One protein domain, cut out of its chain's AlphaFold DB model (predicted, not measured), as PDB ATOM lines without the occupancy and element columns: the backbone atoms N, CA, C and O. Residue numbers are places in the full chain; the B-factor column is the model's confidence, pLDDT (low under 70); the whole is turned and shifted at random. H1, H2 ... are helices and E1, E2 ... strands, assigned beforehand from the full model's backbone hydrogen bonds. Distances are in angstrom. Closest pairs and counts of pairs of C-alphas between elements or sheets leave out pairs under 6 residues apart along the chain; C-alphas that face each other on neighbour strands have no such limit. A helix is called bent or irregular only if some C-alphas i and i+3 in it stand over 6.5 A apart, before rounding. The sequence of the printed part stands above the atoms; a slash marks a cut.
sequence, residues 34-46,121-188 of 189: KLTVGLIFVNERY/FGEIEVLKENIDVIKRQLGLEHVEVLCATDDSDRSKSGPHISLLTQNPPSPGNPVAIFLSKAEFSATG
ATOM      1  N   LYS A  34     -31.392  31.092  39.199       89.62
ATOM      2  CA  LYS A  34     -31.715  32.495  39.466       89.62
ATOM      3  C   LYS A  34     -33.176  32.606  39.908       89.62
ATOM      4  O   LYS A  34     -34.069  32.071  39.258       89.62
ATOM      5  N   LEU A  35     -33.422  33.343  40.992       93.69
ATOM      6  CA  LEU A  35     -34.776  33.639  41.465       93.69
ATOM      7  C   LEU A  35     -35.415  34.694  40.553       93.69
ATOM      8  O   LEU A  35     -35.217  35.892  40.749       93.69
ATOM      9  N   THR A  36     -36.119  34.248  39.516       95.62
ATOM     10  CA  THR A  36     -36.746  35.117  38.506       95.62
ATOM     11  C   THR A  36     -38.267  35.167  38.613       95.62
ATOM     12  O   THR A  36     -38.901  35.916  37.871       95.62
ATOM     13  N   VAL A  37     -38.857  34.420  39.549       96.25
ATOM     14  CA  VAL A  37     -40.300  34.390  39.799       96.25
ATOM     15  C   VAL A  37     -40.608  34.939  41.191       96.25
ATOM     16  O   VAL A  37     -39.962  34.549  42.162       96.25
ATOM     17  N   GLY A  38     -41.600  35.824  41.305       96.69
ATOM     18  CA  GLY A  38     -42.103  36.335  42.583       96.69
ATOM     19  C   GLY A  38     -43.591  36.050  42.782       96.69
ATOM     20  O   GLY A  38     -44.422  36.519  42.014       96.69
ATOM     21  N   LEU A  39     -43.944  35.329  43.841       97.31
ATOM     22  CA  LEU A  39     -45.330  35.123  44.261       97.31
ATOM     23  C   LEU A  39     -45.623  36.027  45.459       97.31
ATOM     24  O   LEU A  39     -45.008  35.863  46.513       97.31
ATOM     25  N   ILE A  40     -46.531  36.987  45.304       97.88
ATOM     26  CA  ILE A  40     -46.900  37.963  46.334       97.88
ATOM     27  C   ILE A  40     -48.267  37.586  46.897       97.88
ATOM     28  O   ILE A  40     -49.282  37.739  46.228       97.88
ATOM     29  N   PHE A  41     -48.292  37.117  48.139       98.00
ATOM     30  CA  PHE A  41     -49.497  36.728  48.861       98.00
ATOM     31  C   PHE A  41     -50.028  37.886  49.699       98.00
ATOM     32  O   PHE A  41     -49.319  38.434  50.552       98.00
ATOM     33  N   VAL A  42     -51.296  38.216  49.481       97.69
ATOM     34  CA  VAL A  42     -51.984  39.340  50.114       97.69
ATOM     35  C   VAL A  42     -53.190  38.829  50.888       97.69
ATOM     36  O   VAL A  42     -53.971  38.030  50.376       97.69
ATOM     37  N   ASN A  43     -53.359  39.308  52.118       97.06
ATOM     38  CA  ASN A  43     -54.613  39.187  52.852       97.06
ATOM     39  C   ASN A  43     -55.182  40.594  53.035       97.06
ATOM     40  O   ASN A  43     -54.639  41.384  53.805       97.06
ATOM     41  N   GLU A  44     -56.256  40.911  52.318       95.38
ATOM     42  CA  GLU A  44     -56.840  42.260  52.294       95.38
ATOM     43  C   GLU A  44     -57.683  42.578  53.535       95.38
ATOM     44  O   GLU A  44     -58.262  43.662  53.640       95.38
ATOM     45  N   ARG A  45     -57.765  41.648  54.495       95.56
ATOM     46  CA  ARG A  45     -58.470  41.841  55.760       95.56
ATOM     47  C   ARG A  45     -57.642  41.327  56.934       95.56
ATOM     48  O   ARG A  45     -57.028  40.272  56.856       95.56
ATOM     49  N   TYR A  46     -57.655  42.044  58.054       94.75
ATOM     50  CA  TYR A  46     -57.215  41.458  59.319       94.75
ATOM     51  C   TYR A  46     -58.201  40.374  59.754       94.75
ATOM     52  O   TYR A  46     -59.407  40.610  59.753       94.75
ATOM     53  N   PHE A 121     -58.268  50.980  50.085       95.25
ATOM     54  CA  PHE A 121     -58.127  50.593  48.683       95.25
ATOM     55  C   PHE A 121     -57.875  49.080  48.581       95.25
ATOM     56  O   PHE A 121     -57.474  48.453  49.565       95.25
ATOM     57  N   GLY A 122     -58.095  48.502  47.396       96.25
ATOM     58  CA  GLY A 122     -57.781  47.100  47.102       96.25
ATOM     59  C   GLY A 122     -56.277  46.900  46.932       96.25
ATOM     60  O   GLY A 122     -55.689  47.356  45.954       96.25
ATOM     61  N   GLU A 123     -55.634  46.233  47.888       97.38
ATOM     62  CA  GLU A 123     -54.189  45.993  47.861       97.38
ATOM     63  C   GLU A 123     -53.803  45.065  46.703       97.38
ATOM     64  O   GLU A 123     -52.800  45.304  46.030       97.38
ATOM     65  N   ILE A 124     -54.620  44.044  46.419       97.19
ATOM     66  CA  ILE A 124     -54.377  43.131  45.295       97.19
ATOM     67  C   ILE A 124     -54.477  43.877  43.963       97.19
ATOM     68  O   ILE A 124     -53.631  43.678  43.091       97.19
ATOM     69  N   GLU A 125     -55.491  44.725  43.798       97.69
ATOM     70  CA  GLU A 125     -55.703  45.507  42.574       97.69
ATOM     71  C   GLU A 125     -54.526  46.450  42.320       97.69
ATOM     72  O   GLU A 125     -53.900  46.377  41.263       97.69
ATOM     73  N   VAL A 126     -54.135  47.233  43.330       98.12
ATOM     74  CA  VAL A 126     -53.000  48.164  43.235       98.12
ATOM     75  C   VAL A 126     -51.702  47.431  42.889       98.12
ATOM     76  O   VAL A 126     -50.934  47.890  42.042       98.12
ATOM     77  N   LEU A 127     -51.431  46.278  43.508       97.88
ATOM     78  CA  LEU A 127     -50.231  45.499  43.193       97.88
ATOM     79  C   LEU A 127     -50.273  44.932  41.769       97.88
ATOM     80  O   LEU A 127     -49.246  44.952  41.089       97.88
ATOM     81  N   LYS A 128     -51.440  44.468  41.302       97.81
ATOM     82  CA  LYS A 128     -51.628  43.966  39.931       97.81
ATOM     83  C   LYS A 128     -51.398  45.058  38.889       97.81
ATOM     84  O   LYS A 128     -50.677  44.815  37.925       97.81
ATOM     85  N   GLU A 129     -51.924  46.259  39.113       98.00
ATOM     86  CA  GLU A 129     -51.708  47.421  38.238       98.00
ATOM     87  C   GLU A 129     -50.225  47.811  38.118       98.00
ATOM     88  O   GLU A 129     -49.803  48.368  37.107       98.00
ATOM     89  N   ASN A 130     -49.411  47.482  39.126       97.44
ATOM     90  CA  ASN A 130     -47.998  47.851  39.200       97.44
ATOM     91  C   ASN A 130     -47.031  46.674  38.958       97.44
ATOM     92  O   ASN A 130     -45.827  46.810  39.208       97.44
ATOM     93  N   ILE A 131     -47.507  45.534  38.439       97.44
ATOM     94  CA  ILE A 131     -46.686  44.325  38.228       97.44
ATOM     95  C   ILE A 131     -45.425  44.603  37.400       97.44
ATOM     96  O   ILE A 131     -44.347  44.134  37.764       97.44
ATOM     97  N   ASP A 132     -45.516  45.386  36.325       97.31
ATOM     98  CA  ASP A 132     -44.360  45.653  35.456       97.31
ATOM     99  C   ASP A 132     -43.278  46.482  36.156       97.31
ATOM    100  O   ASP A 132     -42.079  46.297  35.922       97.31
ATOM    101  N   VAL A 133     -43.687  47.384  37.055       97.75
ATOM    102  CA  VAL A 133     -42.760  48.153  37.891       97.75
ATOM    103  C   VAL A 133     -42.055  47.221  38.870       97.75
ATOM    104  O   VAL A 133     -40.829  47.268  38.966       97.75
ATOM    105  N   ILE A 134     -42.807  46.340  39.537       96.56
ATOM    106  CA  ILE A 134     -42.275  45.354  40.487       96.56
ATOM    107  C   ILE A 134     -41.281  44.420  39.786       96.56
ATOM    108  O   ILE A 134     -40.155  44.259  40.258       96.56
ATOM    109  N   LYS A 135     -41.653  43.863  38.624       96.56
ATOM    110  CA  LYS A 135     -40.787  43.006  37.801       96.56
ATOM    111  C   LYS A 135     -39.467  43.691  37.473       96.56
ATOM    112  O   LYS A 135     -38.401  43.149  37.755       96.56
ATOM    113  N   ARG A 136     -39.530  44.911  36.933       97.25
ATOM    114  CA  ARG A 136     -38.339  45.669  36.531       97.25
ATOM    115  C   ARG A 136     -37.443  46.022  37.718       97.25
ATOM    116  O   ARG A 136     -36.231  45.877  37.610       97.25
ATOM    117  N   GLN A 137     -38.014  46.490  38.829       96.50
ATOM    118  CA  GLN A 137     -37.232  46.906  39.999       96.50
ATOM    119  C   GLN A 137     -36.576  45.730  40.725       96.50
ATOM    120  O   GLN A 137     -35.476  45.883  41.252       96.50
ATOM    121  N   LEU A 138     -37.229  44.568  40.739       94.31
ATOM    122  CA  LEU A 138     -36.715  43.367  41.396       94.31
ATOM    123  C   LEU A 138     -35.953  42.432  40.440       94.31
ATOM    124  O   LEU A 138     -35.419  41.420  40.882       94.31
ATOM    125  N   GLY A 139     -35.880  42.759  39.145       94.38
ATOM    126  CA  GLY A 139     -35.205  41.936  38.137       94.38
ATOM    127  C   GLY A 139     -35.875  40.577  37.904       94.38
ATOM    128  O   GLY A 139     -35.181  39.597  37.625       94.38
ATOM    129  N   LEU A 140     -37.201  40.522  38.050       96.19
ATOM    130  CA  LEU A 140     -38.016  39.315  37.911       96.19
ATOM    131  C   LEU A 140     -38.596  39.218  36.498       96.19
ATOM    132  O   LEU A 140     -38.993  40.216  35.900       96.19
ATOM    133  N   GLU A 141     -38.701  37.996  35.994       95.75
ATOM    134  CA  GLU A 141     -39.350  37.678  34.718       95.75
ATOM    135  C   GLU A 141     -40.861  37.480  34.911       95.75
ATOM    136  O   GLU A 141     -41.681  37.943  34.110       95.75
ATOM    137  N   HIS A 142     -41.242  36.841  36.022       95.81
ATOM    138  CA  HIS A 142     -42.630  36.521  36.347       95.81
ATOM    139  C   HIS A 142     -43.002  36.995  37.748       95.81
ATOM    140  O   HIS A 142     -42.220  36.866  38.686       95.81
ATOM    141  N   VAL A 143     -44.206  37.547  37.886       97.31
ATOM    142  CA  VAL A 143     -44.766  37.963  39.175       97.31
ATOM    143  C   VAL A 143     -46.252  37.644  39.182       97.31
ATOM    144  O   VAL A 143     -46.952  38.008  38.237       97.31
ATOM    145  N   GLU A 144     -46.727  37.019  40.257       96.94
ATOM    146  CA  GLU A 144     -48.151  36.826  40.534       96.94
ATOM    147  C   GLU A 144     -48.531  37.488  41.852       96.94
ATOM    148  O   GLU A 144     -47.797  37.409  42.837       96.94
ATOM    149  N   VAL A 145     -49.705  38.114  41.868       97.88
ATOM    150  CA  VAL A 145     -50.335  38.638  43.081       97.88
ATOM    151  C   VAL A 145     -51.511  37.728  43.411       97.88
ATOM    152  O   VAL A 145     -52.444  37.607  42.614       97.88
ATOM    153  N   LEU A 146     -51.430  37.090  44.573       97.50
ATOM    154  CA  LEU A 146     -52.233  35.950  44.998       97.50
ATOM    155  C   LEU A 146     -52.992  36.268  46.287       97.50
ATOM    156  O   LEU A 146     -52.474  36.940  47.185       97.50
ATOM    157  N   CYS A 147     -54.208  35.747  46.398       96.38
ATOM    158  CA  CYS A 147     -55.019  35.865  47.597       96.38
ATOM    159  C   CYS A 147     -54.590  34.823  48.639       96.38
ATOM    160  O   CYS A 147     -54.668  33.617  48.426       96.38
ATOM    161  N   ALA A 148     -54.155  35.280  49.810       95.56
ATOM    162  CA  ALA A 148     -53.667  34.409  50.875       95.56
ATOM    163  C   ALA A 148     -54.773  33.647  51.618       95.56
ATOM    164  O   ALA A 148     -54.450  32.807  52.458       95.56
ATOM    165  N   THR A 149     -56.043  33.953  51.345       92.62
ATOM    166  CA  THR A 149     -57.210  33.245  51.890       92.62
ATOM    167  C   THR A 149     -57.863  32.312  50.875       92.62
ATOM    168  O   THR A 149     -58.755  31.562  51.251       92.62
ATOM    169  N   ASP A 150     -57.456  32.364  49.603       95.00
ATOM    170  CA  ASP A 150     -57.941  31.446  48.577       95.00
ATOM    171  C   ASP A 150     -57.055  30.196  48.541       95.00
ATOM    172  O   ASP A 150     -55.833  30.286  48.421       95.00
ATOM    173  N   ASP A 151     -57.656  29.015  48.669       93.06
ATOM    174  CA  ASP A 151     -56.898  27.767  48.767       93.06
ATOM    175  C   ASP A 151     -56.150  27.422  47.472       93.06
ATOM    176  O   ASP A 151     -55.066  26.829  47.531       93.06
ATOM    177  N   SER A 152     -56.681  27.811  46.308       93.00
ATOM    178  CA  SER A 152     -56.034  27.556  45.017       93.00
ATOM    179  C   SER A 152     -54.783  28.417  44.850       93.00
ATOM    180  O   SER A 152     -53.717  27.905  44.510       93.00
ATOM    181  N   ASP A 153     -54.870  29.692  45.221       94.69
ATOM    182  CA  ASP A 153     -53.747  30.617  45.243       94.69
ATOM    183  C   ASP A 153     -52.717  30.210  46.301       94.69
ATOM    184  O   ASP A 153     -51.529  30.106  45.992       94.69
ATOM    185  N   ARG A 154     -53.143  29.907  47.537       92.81
ATOM    186  CA  ARG A 154     -52.247  29.438  48.614       92.81
ATOM    187  C   ARG A 154     -51.475  28.189  48.226       92.81
ATOM    188  O   ARG A 154     -50.293  28.080  48.574       92.81
ATOM    189  N   SER A 155     -52.121  27.270  47.512       91.62
ATOM    190  CA  SER A 155     -51.477  26.050  47.033       91.62
ATOM    191  C   SER A 155     -50.225  26.385  46.226       91.62
ATOM    192  O   SER A 155     -49.212  25.721  46.436       91.62
ATOM    193  N   LYS A 156     -50.223  27.482  45.445       92.25
ATOM    194  CA  LYS A 156     -49.082  27.916  44.616       92.25
ATOM    195  C   LYS A 156     -47.788  28.191  45.367       92.25
ATOM    196  O   LYS A 156     -46.718  28.194  44.768       92.25
ATOM    197  N   SER A 157     -47.851  28.376  46.684       90.44
ATOM    198  CA  SER A 157     -46.643  28.450  47.513       90.44
ATOM    199  C   SER A 157     -45.877  27.118  47.582       90.44
ATOM    200  O   SER A 157     -44.702  27.109  47.957       90.44
ATOM    201  N   GLY A 158     -46.518  25.996  47.238       90.44
ATOM    202  CA  GLY A 158     -45.935  24.659  47.199       90.44
ATOM    203  C   GLY A 158     -45.189  24.310  48.495       90.44
ATOM    204  O   GLY A 158     -45.759  24.406  49.588       90.44
ATOM    205  N   PRO A 159     -43.893  23.945  48.432       90.69
ATOM    206  CA  PRO A 159     -43.115  23.596  49.623       90.69
ATOM    207  C   PRO A 159     -42.885  24.782  50.580       90.69
ATOM    208  O   PRO A 159     -42.436  24.588  51.714       90.69
ATOM    209  N   HIS A 160     -43.195  26.011  50.160       92.00
ATOM    210  CA  HIS A 160     -43.002  27.234  50.936       92.00
ATOM    211  C   HIS A 160     -44.244  27.677  51.722       92.00
ATOM    212  O   HIS A 160     -44.183  28.704  52.396       92.00
ATOM    213  N   ILE A 161     -45.333  26.896  51.729       91.88
ATOM    214  CA  ILE A 161     -46.573  27.199  52.476       91.88
ATOM    215  C   ILE A 161     -46.332  27.535  53.956       91.88
ATOM    216  O   ILE A 161     -47.007  28.383  54.536       91.88
ATOM    217  N   SER A 162     -45.310  26.923  54.564       92.81
ATOM    218  CA  SER A 162     -44.910  27.201  55.948       92.81
ATOM    219  C   SER A 162     -44.561  28.673  56.204       92.81
ATOM    220  O   SER A 162     -44.795  29.147  57.314       92.81
ATOM    221  N   LEU A 163     -44.075  29.413  55.199       91.94
ATOM    222  CA  LEU A 163     -43.804  30.850  55.311       91.94
ATOM    223  C   LEU A 163     -45.095  31.647  55.524       91.94
ATOM    224  O   LEU A 163     -45.114  32.550  56.358       91.94
ATOM    225  N   LEU A 164     -46.179  31.269  54.838       92.31
ATOM    226  CA  LEU A 164     -47.494  31.898  54.992       92.31
ATOM    227  C   LEU A 164     -48.134  31.565  56.344       92.31
ATOM    228  O   LEU A 164     -48.915  32.352  56.862       92.31
ATOM    229  N   THR A 165     -47.801  30.419  56.940       90.38
ATOM    230  CA  THR A 165     -48.287  30.057  58.281       90.38
ATOM    231  C   THR A 165     -47.468  30.726  59.391       90.38
ATOM    232  O   THR A 165     -48.030  31.163  60.391       90.38
ATOM    233  N   GLN A 166     -46.142  30.812  59.240       88.81
ATOM    234  CA  GLN A 166     -45.248  31.407  60.245       88.81
ATOM    235  C   GLN A 166     -45.322  32.934  60.269       88.81
ATOM    236  O   GLN A 166     -45.236  33.537  61.338       88.81
ATOM    237  N   ASN A 167     -45.487  33.553  59.103       88.31
ATOM    238  CA  ASN A 167     -45.675  34.987  58.959       88.31
ATOM    239  C   ASN A 167     -46.893  35.246  58.063       88.31
ATOM    240  O   ASN A 167     -46.716  35.509  56.877       88.31
ATOM    241  N   PRO A 168     -48.123  35.145  58.597       91.50
ATOM    242  CA  PRO A 168     -49.324  35.367  57.803       91.50
ATOM    243  C   PRO A 168     -49.379  36.795  57.252       91.50
ATOM    244  O   PRO A 168     -49.181  37.740  58.032       91.50
ATOM    245  N   PRO A 169     -49.666  36.974  55.947       94.81
ATOM    246  CA  PRO A 169     -49.858  38.296  55.374       94.81
ATOM    247  C   PRO A 169     -51.021  39.002  56.068       94.81
ATOM    248  O   PRO A 169     -51.969  38.380  56.549       94.81
ATOM    249  N   SER A 170     -50.934  40.321  56.137       94.44
ATOM    250  CA  SER A 170     -51.992  41.179  56.670       94.44
ATOM    251  C   SER A 170     -52.069  42.453  55.839       94.44
ATOM    252  O   SER A 170     -51.071  42.763  55.186       94.44
ATOM    253  N   PRO A 171     -53.171  43.217  55.904       95.81
ATOM    254  CA  PRO A 171     -53.322  44.419  55.093       95.81
ATOM    255  C   PRO A 171     -52.114  45.355  55.224       95.81
ATOM    256  O   PRO A 171     -51.670  45.648  56.339       95.81
ATOM    257  N   GLY A 172     -51.550  45.767  54.087       93.88
ATOM    258  CA  GLY A 172     -50.361  46.623  53.993       93.88
ATOM    259  C   GLY A 172     -49.030  45.924  54.297       93.88
ATOM    260  O   GLY A 172     -47.972  46.555  54.272       93.88
ATOM    261  N   ASN A 173     -49.052  44.624  54.590       94.81
ATOM    262  CA  ASN A 173     -47.868  43.805  54.822       94.81
ATOM    263  C   ASN A 173     -47.998  42.448  54.104       94.81
ATOM    264  O   ASN A 173     -48.262  41.423  54.749       94.81
ATOM    265  N   PRO A 174     -47.809  42.433  52.774       96.44
ATOM    266  CA  PRO A 174     -47.866  41.215  51.984       96.44
ATOM    267  C   PRO A 174     -46.617  40.358  52.208       96.44
ATOM    268  O   PRO A 174     -45.556  40.841  52.630       96.44
ATOM    269  N   VAL A 175     -46.727  39.073  51.877       96.88
ATOM    270  CA  VAL A 175     -45.624  38.108  51.957       96.88
ATOM    271  C   VAL A 175     -45.222  37.703  50.554       96.88
ATOM    272  O   VAL A 175     -46.064  37.280  49.772       96.88
ATOM    273  N   ALA A 176     -43.934  37.804  50.238       95.94
ATOM    274  CA  ALA A 176     -43.420  37.416  48.935       95.94
ATOM    275  C   ALA A 176     -42.517  36.190  49.026       95.94
ATOM    276  O   ALA A 176     -41.661  36.098  49.909       95.94
ATOM    277  N   ILE A 177     -42.702  35.272  48.083       95.50
ATOM    278  CA  ILE A 177     -41.899  34.066  47.912       95.50
ATOM    279  C   ILE A 177     -41.220  34.171  46.551       95.50
ATOM    280  O   ILE A 177     -41.889  34.329  45.533       95.50
ATOM    281  N   PHE A 178     -39.890  34.105  46.543       94.88
ATOM    282  CA  PHE A 178     -39.098  34.162  45.319       94.88
ATOM    283  C   PHE A 178     -38.614  32.769  44.953       94.88
ATOM    284  O   PHE A 178     -38.063  32.068  45.801       94.88
ATOM    285  N   LEU A 179     -38.828  32.396  43.697       94.06
ATOM    286  CA  LEU A 179     -38.574  31.066  43.167       94.06
ATOM    287  C   LEU A 179     -37.715  31.167  41.912       94.06
ATOM    288  O   LEU A 179     -37.768  32.152  41.167       94.06
ATOM    289  N   SER A 180     -36.948  30.118  41.656       93.06
ATOM    290  CA  SER A 180     -36.407  29.874  40.328       93.06
ATOM    291  C   SER A 180     -37.502  29.449  39.349       93.06
ATOM    292  O   SER A 180     -38.572  28.968  39.733       93.06
ATOM    293  N   LYS A 181     -37.222  29.578  38.049       90.06
ATOM    294  CA  LYS A 181     -38.131  29.107  36.994       90.06
ATOM    295  C   LYS A 181     -38.387  27.596  37.075       90.06
ATOM    296  O   LYS A 181     -39.502  27.150  36.802       90.06
ATOM    297  N   ALA A 182     -37.374  26.826  37.476       88.31
ATOM    298  CA  ALA A 182     -37.481  25.385  37.679       88.31
ATOM    299  C   ALA A 182     -38.416  25.044  38.851       88.31
ATOM    300  O   ALA A 182     -39.326  24.233  38.684       88.31
ATOM    301  N   GLU A 183     -38.247  25.704  40.003       89.44
ATOM    302  CA  GLU A 183     -39.129  25.525  41.166       89.44
ATOM    303  C   GLU A 183     -40.578  25.889  40.832       89.44
ATOM    304  O   GLU A 183     -41.484  25.123  41.148       89.44
ATOM    305  N   PHE A 184     -40.788  27.010  40.135       88.50
ATOM    306  CA  PHE A 184     -42.119  27.458  39.726       88.50
ATOM    307  C   PHE A 184     -42.810  26.481  38.759       88.50
ATOM    308  O   PHE A 184     -43.996  26.189  38.905       88.50
ATOM    309  N   SER A 185     -42.066  25.925  37.800       85.56
ATOM    310  CA  SER A 185     -42.606  24.934  36.858       85.56
ATOM    311  C   SER A 185     -42.927  23.600  37.544       85.56
ATOM    312  O   SER A 185     -43.901  22.940  37.192       85.56
ATOM    313  N   ALA A 186     -42.136  23.209  38.549       82.12
ATOM    314  CA  ALA A 186     -42.351  21.985  39.320       82.12
ATOM    315  C   ALA A 186     -43.590  22.054  40.229       82.12
ATOM    316  O   ALA A 186     -44.153  21.016  40.571       82.12
ATOM    317  N   THR A 187     -44.026  23.259  40.610       71.81
ATOM    318  CA  THR A 187     -45.252  23.461  41.395       71.81
ATOM    319  C   THR A 187     -46.551  23.171  40.629       71.81
ATOM    320  O   THR A 187     -47.574  23.017  41.283       71.81
ATOM    321  N   GLY A 188     -46.500  23.013  39.296       59.56
ATOM    322  CA  GLY A 188     -47.530  22.350  38.484       59.56
ATOM    323  C   GLY A 188     -48.967  22.838  38.691       59.56
ATOM    324  O   GLY A 188     -49.784  22.101  39.243       59.56
TER     325      GLY A 188
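What this domain is: This is residues 34 to 46 and 121 to 188 of the 189 residues of the protein "Leucine--tRNA ligase, cytoplasmic" of Ananas comosus (UniProt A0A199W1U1). A sheet of three strands lies in the middle, with helices over both of its faces. H1 and H2 follow one another over one face; H4 and H5 stand over the opposite face, and the short H3 only grazes the sheet. The printed part has 81 residues with five named helices and three named strands, in the order E1, H1, H2, E2, H3, H4, E3, H5, and its class is mixed, helices and strands. The sheet order is E2, E1, E3, with E2 and E1 parallel and E1 and E3 antiparallel. The whole is compact, with a radius of gyration of the C-alphas of 12.1 A, and rounded, with spans of 33 by 27 by 19 A.

Where its parts are: E1, residues 35 to 42, begins at C-alpha 35 at (-34.776, 33.639, 41.465) and is 20.1 A long. After the cut come H1, residues 123 to 129, 10.0 A, and H2, residues 131 to 138, 10.5 A. E2, residues 142 to 147, is 16.7 A long and begins at C-alpha 142 at (-42.630, 36.521, 36.347). H3 holds residues 151 to 155, 5.9 A. H4, residues 158 to 166, is 14.7 A long and irregular: C-alphas 159 and 162 are 7.5 A apart. E3, residues 175 to 180, is 17.0 A long. H5, residues 181 to 186, 8.6 A, ends at C-alpha 186 at (-42.351, 21.985, 39.320).

How they stand to each other: E1 is the inner strand. With E2 it has N 40 and O 144 within hydrogen-bond range at 2.8 A; with E3, N 39 and O 177 at 2.8 A. H1 is on the sheet at a height of 9.0 A, over E2 and along the strands; the C-alphas of Lys 128 and Val 145, the closest of H1 and E2, are 6.3 A apart. H2 is on the same face of the sheet as H1, its height over the sheet is 8.9 A, and it lies over E2, but only just, with 5 of its 8 C-alphas falling on E2 and 2 on E1; the closest C-alphas of H2 and E2, those of Lys 135 and Val 143, are 6.6 A apart. H1 and H2 meet only through their link. H4 is on the opposite face of the sheet, its height over the sheet is 9.7 A, and it lies over E3 and runs along the strands, at 23 degrees to E3 on the local plane; the closest C-alphas of H4 and E3, those of Leu 164 and Val 175, are 7.2 A apart. H5, on the same face as H4, stands up from the sheet at 58 degrees. H3 grazes the sheet with residues 152 to 154, and is close to but not clearly touching H4, with the C-alphas of Arg 154 and Ile 161 at 7.2 A. In H1, H2, H3 and H5 every O i to N i+4 pair is within hydrogen-bond range; in H4 it is 2 of 5, beside 4 of 6 O i to N i+3 pairs.

The domain as a whole: The two C-alphas farthest apart, of Phe 121 and Ala 182, are 34.4 A apart. Residues 47 to 120 are not printed, and C-alphas 46 and 121 are 14.1 A apart across the cut. Of the links that are printed whole, H4 to E3 is short and the others are tight. The mean pLDDT of the printed part is 93.7, and residue 188 is under 70.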